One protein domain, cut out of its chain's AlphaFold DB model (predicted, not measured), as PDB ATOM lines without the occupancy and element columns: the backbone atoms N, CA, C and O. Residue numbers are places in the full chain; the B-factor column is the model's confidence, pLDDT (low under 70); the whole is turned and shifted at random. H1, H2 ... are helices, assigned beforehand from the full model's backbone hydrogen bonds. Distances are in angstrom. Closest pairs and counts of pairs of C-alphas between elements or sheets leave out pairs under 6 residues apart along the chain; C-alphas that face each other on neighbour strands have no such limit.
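Overview. This is residues 4 to 62 of the 511 residues of an uncharacterized protein of Fistulifera solaris (UniProt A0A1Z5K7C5). The longest helix, H3, packs slantwise on H2, while H1 lies near the first residue of H2 and away from H3. Away from H1, past the last residue of H2, the backbone swings out in a long loop, residues 33 to 47, of which 38 to 43 stick out. The 59 printed residues hold three named helices, H1, H2, H3 in order, and no named strand; the class is all helix. The whole is compact, radius of gyration of the C-alphas 11.5 A, yet elongated, spanning 35 by 20 by 18 A.

Along the chain. Find C-alpha 48 at (277.044, 166.623, 217.478); from there H3, residues 48 to 62, runs 22.1 A to C-alpha 62 at (297.567, 169.738, 224.917). H2 is residues 23 to 32, 14.5 A; H1 is residues 10 to 18, 12.1 A.

Arrangement. Look at residues 54 to 58, with which alone H3 touches H2; the closest C-alphas, Ile 29 and Val 54, are 6.2 A apart. The two run opposite ways at a steep tilt of 46 degrees. H1 and H2 are close but not clearly touching, closest C-alphas Leu 16 and Ala 23, 6.7 A. H1 and H3 are apart. Every O i to N i+4 pair is within hydrogen-bond range in H1 and H2, and 9 of 11 in H3.

Size, cuts and confidence. The farthest C-alphas, Asp 18 and Asp 38, are 35.2 A apart. The printed part has no cut; the link from H2 to H3 is long, and there residues 39 to 42 have pLDDT under 70.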
ATOM      1  N   ASN A   4     284.908 174.050 207.699       95.75
ATOM      2  CA  ASN A   4     284.939 175.520 207.647       95.75
ATOM      3  C   ASN A   4     284.144 176.188 208.784       95.75
ATOM      4  O   ASN A   4     284.362 177.360 209.074       95.75
ATOM      5  N   SER A   5     283.163 175.495 209.369       95.75
ATOM      6  CA  SER A   5     282.420 175.993 210.529       95.75
ATOM      7  C   SER A   5     283.226 175.817 211.815       95.75
ATOM      8  O   SER A   5     283.224 176.734 212.624       95.75
ATOM      9  N   ILE A   6     283.948 174.700 211.965       95.56
ATOM     10  CA  ILE A   6     284.830 174.426 213.114       95.56
ATOM     11  C   ILE A   6     285.998 175.412 213.154       95.56
ATOM     12  O   ILE A   6     286.226 176.043 214.176       95.56
ATOM     13  N   GLN A   7     286.642 175.663 212.011       96.31
ATOM     14  CA  GLN A   7     287.727 176.650 211.881       96.31
ATOM     15  C   GLN A   7     287.318 178.094 212.229       96.31
ATOM     16  O   GLN A   7     288.165 178.977 212.294       96.31
ATOM     17  N   ARG A   8     286.017 178.372 212.383       96.69
ATOM     18  CA  ARG A   8     285.489 179.693 212.752       96.69
ATOM     19  C   ARG A   8     285.038 179.776 214.207       96.69
ATOM     20  O   ARG A   8     284.569 180.839 214.610       96.69
ATOM     21  N   ILE A   9     285.123 178.684 214.964       95.44
ATOM     22  CA  ILE A   9     284.855 178.703 216.401       95.44
ATOM     23  C   ILE A   9     285.961 179.542 217.055       95.44
ATOM     24  O   ILE A   9     287.125 179.294 216.749       95.44
ATOM     25  N   PRO A  10     285.635 180.536 217.906       96.12
ATOM     26  CA  PRO A  10     286.626 181.473 218.434       96.12
ATOM     27  C   PRO A  10     287.847 180.813 219.085       96.12
ATOM     28  O   PRO A  10     288.959 181.226 218.781       96.12
ATOM     29  N   SER A  11     287.659 179.767 219.898       93.56
ATOM     30  CA  SER A  11     288.759 179.043 220.553       93.56
ATOM     31  C   SER A  11     289.685 178.354 219.546       93.56
ATOM     32  O   SER A  11     290.886 178.592 219.546       93.56
ATOM     33  N   ILE A  12     289.129 177.587 218.606       95.31
ATOM     34  CA  ILE A  12     289.907 176.887 217.568       95.31
ATOM     35  C   ILE A  12     290.584 177.876 216.610       95.31
ATOM     36  O   ILE A  12     291.716 177.663 216.185       95.31
ATOM     37  N   LEU A  13     289.907 178.975 216.263       96.81
ATOM     38  CA  LEU A  13     290.480 180.032 215.430       96.81
ATOM     39  C   LEU A  13     291.678 180.696 216.119       96.81
ATOM     40  O   LEU A  13     292.642 181.025 215.433       96.81
ATOM     41  N   GLN A  14     291.606 180.889 217.439       95.62
ATOM     42  CA  GLN A  14     292.698 181.435 218.239       95.62
ATOM     43  C   GLN A  14     293.885 180.461 218.277       95.62
ATOM     44  O   GLN A  14     294.979 180.865 217.900       95.62
ATOM     45  N   LEU A  15     293.658 179.172 218.566       96.44
ATOM     46  CA  LEU A  15     294.707 178.136 218.555       96.44
ATOM     47  C   LEU A  15     295.414 178.025 217.190       96.44
ATOM     48  O   LEU A  15     296.639 177.962 217.114       96.44
ATOM     49  N   LEU A  16     294.653 178.081 216.090       95.88
ATOM     50  CA  LEU A  16     295.207 178.104 214.727       95.88
ATOM     51  C   LEU A  16     295.991 179.392 214.421       95.88
ATOM     52  O   LEU A  16     296.904 179.377 213.594       95.88
ATOM     53  N   ALA A  17     295.589 180.525 215.003       96.12
ATOM     54  CA  ALA A  17     296.242 181.815 214.786       96.12
ATOM     55  C   ALA A  17     297.550 181.937 215.577       96.12
ATOM     56  O   ALA A  17     298.515 182.504 215.056       96.12
ATOM     57  N   ASP A  18     297.572 181.392 216.792       95.25
ATOM     58  CA  ASP A  18     298.725 181.394 217.693       95.25
ATOM     59  C   ASP A  18     299.747 180.310 217.309       95.25
ATOM     60  O   ASP A  18     300.941 180.460 217.568       95.25
ATOM     61  N   GLY A  19     299.306 179.294 216.557       94.31
ATOM     62  CA  GLY A  19     300.140 178.189 216.090       94.31
ATOM     63  C   GLY A  19     300.217 177.025 217.076       94.31
ATOM     64  O   GLY A  19     301.010 176.116 216.844       94.31
ATOM     65  N   ASP A  20     299.392 177.060 218.122       93.69
ATOM     66  CA  ASP A  20     299.248 176.008 219.131       93.69
ATOM     67  C   ASP A  20     298.502 174.786 218.570       93.69
ATOM     68  O   ASP A  20     298.725 173.669 219.010       93.69
ATOM     69  N   LEU A  21     297.652 174.988 217.555       96.44
ATOM     70  CA  LEU A  21     297.064 173.917 216.749       96.44
ATOM     71  C   LEU A  21     297.475 174.112 215.288       96.44
ATOM     72  O   LEU A  21     297.154 175.136 214.677       96.44
ATOM     73  N   LEU A  22     298.158 173.138 214.690       96.94
ATOM     74  CA  LEU A  22     298.518 173.189 213.276       96.94
ATOM     75  C   LEU A  22     297.296 172.898 212.398       96.94
ATOM     76  O   LEU A  22     296.416 172.098 212.723       96.94
ATOM     77  N   ALA A  23     297.246 173.525 211.220       96.88
ATOM     78  CA  ALA A  23     296.170 173.268 210.264       96.88
ATOM     79  C   ALA A  23     296.144 171.790 209.836       96.88
ATOM     80  O   ALA A  23     295.073 171.237 209.610       96.88
ATOM     81  N   GLU A  24     297.311 171.151 209.751       96.56
ATOM     82  CA  GLU A  24     297.459 169.728 209.460       96.56
ATOM     83  C   GLU A  24     296.919 168.828 210.586       96.56
ATOM     84  O   GLU A  24     296.290 167.814 210.296       96.56
ATOM     85  N   GLU A  25     297.087 169.212 211.853       95.31
ATOM     86  CA  GLU A  25     296.572 168.454 213.005       95.31
ATOM     87  C   GLU A  25     295.046 168.501 213.050       95.31
ATOM     88  O   GLU A  25     294.381 167.470 213.168       95.31
ATOM     89  N   LEU A  26     294.473 169.688 212.830       97.06
ATOM     90  CA  LEU A  26     293.027 169.835 212.695       97.06
ATOM     91  C   LEU A  26     292.481 169.054 211.487       97.06
ATOM     92  O   LEU A  26     291.350 168.561 211.521       97.06
ATOM     93  N   ASP A  27     293.256 168.947 210.408       96.25
ATOM     94  CA  ASP A  27     292.903 168.148 209.238       96.25
ATOM     95  C   ASP A  27     292.868 166.650 209.574       96.25
ATOM     96  O   ASP A  27     291.903 165.978 209.204       96.25
ATOM     97  N   ASP A  28     293.855 166.154 210.317       96.12
ATOM     98  CA  ASP A  28     293.948 164.756 210.740       96.12
ATOM     99  C   ASP A  28     292.845 164.376 211.739       96.12
ATOM    100  O   ASP A  28     292.184 163.345 211.562       96.12
ATOM    101  N   ILE A  29     292.584 165.224 212.741       96.56
ATOM    102  CA  ILE A  29     291.463 165.062 213.685       96.56
ATOM    103  C   ILE A  29     290.138 165.061 212.918       96.56
ATOM    104  O   ILE A  29     289.282 164.186 213.097       96.56
ATOM    105  N   TRP A  30     289.978 165.998 211.980       95.88
ATOM    106  CA  TRP A  30     288.788 166.040 211.146       95.88
ATOM    107  C   TRP A  30     288.630 164.763 210.318       95.88
ATOM    108  O   TRP A  30     287.518 164.258 210.245       95.88
ATOM    109  N   GLU A  31     289.658 164.212 209.681       95.00
ATOM    110  CA  GLU A  31     289.495 162.995 208.867       95.00
ATOM    111  C   GLU A  31     289.170 161.743 209.703       95.00
ATOM    112  O   GLU A  31     288.465 160.857 209.212       95.00
ATOM    113  N   LYS A  32     289.604 161.683 210.970       95.06
ATOM    114  CA  LYS A  32     289.270 160.586 211.898       95.06
ATOM    115  C   LYS A  32     287.823 160.639 212.394       95.06
ATOM    116  O   LYS A  32     287.205 159.588 212.574       95.06
ATOM    117  N   ALA A  33     287.266 161.836 212.576       93.94
ATOM    118  CA  ALA A  33     285.925 161.999 213.128       93.94
ATOM    119  C   ALA A  33     284.829 161.413 212.203       93.94
ATOM    120  O   ALA A  33     284.802 161.760 211.009       93.94
ATOM    121  N   PRO A  34     283.876 160.605 212.719       91.94
ATOM    122  CA  PRO A  34     282.824 159.978 211.918       91.94
ATOM    123  C   PRO A  34     282.030 160.984 211.071       91.94
ATOM    124  O   PRO A  34     281.634 162.059 211.521       91.94
ATOM    125  N   LYS A  35     281.816 160.662 209.787       91.88
ATOM    126  CA  LYS A  35     281.076 161.523 208.844       91.88
ATOM    127  C   LYS A  35     279.671 160.995 208.609       91.88
ATOM    128  O   LYS A  35     279.460 159.786 208.550       91.88
ATOM    129  N   PHE A  36     278.725 161.905 208.370       86.12
ATOM    130  CA  PHE A  36     277.377 161.526 207.956       86.12
ATOM    131  C   PHE A  36     277.417 160.654 206.684       86.12
ATOM    132  O   PHE A  36     277.976 161.091 205.671       86.12
ATOM    133  N   PRO A  37     276.769 159.473 206.684       75.31
ATOM    134  CA  PRO A  37     276.840 158.517 205.576       75.31
ATOM    135  C   PRO A  37     276.144 159.003 204.293       75.31
ATOM    136  O   PRO A  37     276.476 158.547 203.200       75.31
ATOM    137  N   ASP A  38     275.215 159.956 204.406       73.56
ATOM    138  CA  ASP A  38     274.362 160.406 203.297       73.56
ATOM    139  C   ASP A  38     274.912 161.611 202.515       73.56
ATOM    140  O   ASP A  38     274.240 162.135 201.619       73.56
ATOM    141  N   VAL A  39     276.126 162.082 202.819       65.25
ATOM    142  CA  VAL A  39     276.678 163.292 202.198       65.25
ATOM    143  C   VAL A  39     277.856 162.954 201.289       65.25
ATOM    144  O   VAL A  39     278.810 162.293 201.683       65.25
ATOM    145  N   THR A  40     277.801 163.419 200.037       67.88
ATOM    146  CA  THR A  40     278.892 163.240 199.072       67.88
ATOM    147  C   THR A  40     280.196 163.836 199.609       67.88
ATOM    148  O   THR A  40     280.176 164.901 200.225       67.88
ATOM    149  N   ALA A  41     281.338 163.198 199.317       62.47
ATOM    150  CA  ALA A  41     282.663 163.533 199.870       62.47
ATOM    151  C   ALA A  41     283.048 165.030 199.810       62.47
ATOM    152  O   ALA A  41     283.784 165.521 200.655       62.47
ATOM    153  N   SER A  42     282.513 165.791 198.851       63.75
ATOM    154  CA  SER A  42     282.755 167.234 198.705       63.75
ATOM    155  C   SER A  42     282.044 168.129 199.733       63.75
ATOM    156  O   SER A  42     282.256 169.339 199.729       63.75
ATOM    157  N   ALA A  43     281.147 167.583 200.555       77.88
ATOM    158  CA  ALA A  43     280.369 168.329 201.541       77.88
ATOM    159  C   ALA A  43     280.303 167.588 202.882       77.88
ATOM    160  O   ALA A  43     279.267 167.625 203.541       77.88
ATOM    161  N   ALA A  44     281.389 166.913 203.271       84.38
ATOM    162  CA  ALA A  44     281.465 166.165 204.521       84.38
ATOM    163  C   ALA A  44     280.967 167.006 205.709       84.38
ATOM    164  O   ALA A  44     281.367 168.160 205.911       84.38
ATOM    165  N   ARG A  45     280.048 166.419 206.475       91.88
ATOM    166  CA  ARG A  45     279.478 166.993 207.692       91.88
ATOM    167  C   ARG A  45     279.588 165.968 208.807       91.88
ATOM    168  O   ARG A  45     279.461 164.774 208.549       91.88
ATOM    169  N   ILE A  46     279.772 166.468 210.016       93.50
ATOM    170  CA  ILE A  46     279.739 165.693 211.258       93.50
ATOM    171  C   ILE A  46     278.446 165.983 212.035       93.50
ATOM    172  O   ILE A  46     277.840 167.040 211.812       93.50
ATOM    173  N   ASP A  47     277.991 165.066 212.881       92.25
ATOM    174  CA  ASP A  47     276.921 165.299 213.866       92.25
ATOM    175  C   ASP A  47     277.472 165.980 215.129       92.25
ATOM    176  O   ASP A  47     278.555 166.567 215.088       92.25
ATOM    177  N   VAL A  48     276.662 166.031 216.190       90.69
ATOM    178  CA  VAL A  48     277.044 166.623 217.478       90.69
ATOM    179  C   VAL A  48     278.062 165.727 218.178       90.69
ATOM    180  O   VAL A  48     279.100 166.229 218.585       90.69
ATOM    181  N   ASP A  49     277.834 164.416 218.207       89.50
ATOM    182  CA  ASP A  49     278.724 163.456 218.872       89.50
ATOM    183  C   ASP A  49     280.126 163.473 218.250       89.50
ATOM    184  O   ASP A  49     281.137 163.612 218.932       89.50
ATOM    185  N   SER A  50     280.196 163.475 216.918       94.25
ATOM    186  CA  SER A  50     281.464 163.597 216.197       94.25
ATOM    187  C   SER A  50     282.098 164.986 216.342       94.25
ATOM    188  O   SER A  50     283.293 165.128 216.113       94.25
ATOM    189  N   PHE A  51     281.322 166.030 216.663       94.75
ATOM    190  CA  PHE A  51     281.867 167.355 216.981       94.75
ATOM    191  C   PHE A  51     282.487 167.380 218.379       94.75
ATOM    192  O   PHE A  51     283.582 167.916 218.523       94.75
ATOM    193  N   VAL A  52     281.832 166.765 219.366       91.19
ATOM    194  CA  VAL A  52     282.388 166.581 220.713       91.19
ATOM    195  C   VAL A  52     283.693 165.790 220.637       91.19
ATOM    196  O   VAL A  52     284.682 166.222 221.217       91.19
ATOM    197  N   GLN A  53     283.744 164.725 219.828       93.56
ATOM    198  CA  GLN A  53     284.984 163.974 219.604       93.56
ATOM    199  C   GLN A  53     286.102 164.848 219.021       93.56
ATOM    200  O   GLN A  53     287.224 164.789 219.496       93.56
ATOM    201  N   VAL A  54     285.802 165.692 218.024       95.19
ATOM    202  CA  VAL A  54     286.801 166.625 217.466       95.19
ATOM    203  C   VAL A  54     287.318 167.592 218.530       95.19
ATOM    204  O   VAL A  54     288.480 167.964 218.472       95.19
ATOM    205  N   TYR A  55     286.475 168.028 219.468       94.88
ATOM    206  CA  TYR A  55     286.901 168.932 220.535       94.88
ATOM    207  C   TYR A  55     287.786 168.217 221.564       94.88
ATOM    208  O   TYR A  55     288.820 168.763 221.920       94.88
ATOM    209  N   ARG A  56     287.427 166.989 221.961       92.19
ATOM    210  CA  ARG A  56     288.247 166.137 222.841       92.19
ATOM    211  C   ARG A  56     289.605 165.822 222.225       92.19
ATOM    212  O   ARG A  56     290.618 166.099 222.836       92.19
ATOM    213  N   ASP A  57     289.629 165.379 220.968       95.44
ATOM    214  CA  ASP A  57     290.880 165.090 220.258       95.44
ATOM    215  C   ASP A  57     291.791 166.333 220.136       95.44
ATOM    216  O   ASP A  57     293.001 166.190 219.980       95.44
ATOM    217  N   ILE A  58     291.221 167.550 220.133       94.94
ATOM    218  CA  ILE A  58     291.994 168.802 220.178       94.94
ATOM    219  C   ILE A  58     292.521 169.052 221.593       94.94
ATOM    220  O   ILE A  58     293.655 169.488 221.712       94.94
ATOM    221  N   ASP A  59     291.723 168.803 222.629       92.81
ATOM    222  CA  ASP A  59     292.107 168.979 224.037       92.81
ATOM    223  C   ASP A  59     293.239 168.014 224.429       92.81
ATOM    224  O   ASP A  59     294.272 168.449 224.933       92.81
ATOM    225  N   ASP A  60     293.119 166.739 224.038       93.31
ATOM    226  CA  ASP A  60     294.117 165.683 224.254       93.31
ATOM    227  C   ASP A  60     295.503 166.049 223.690       93.31
ATOM    228  O   ASP A  60     296.527 165.645 224.245       93.31
ATOM    229  N   LEU A  61     295.569 166.829 222.597       91.25
ATOM    230  CA  LEU A  61     296.849 167.291 222.037       91.25
ATOM    231  C   LEU A  61     297.633 168.172 223.015       91.25
ATOM    232  O   LEU A  61     298.855 168.235 222.919       91.25
ATOM    233  N   PHE A  62     296.950 168.846 223.938       86.19
ATOM    234  CA  PHE A  62     297.567 169.738 224.917       86.19
ATOM    235  C   PHE A  62     297.813 169.061 226.269       86.19
ATOM    236  O   PHE A  62     298.523 169.618 227.107       86.19
TER     237      PHE A  62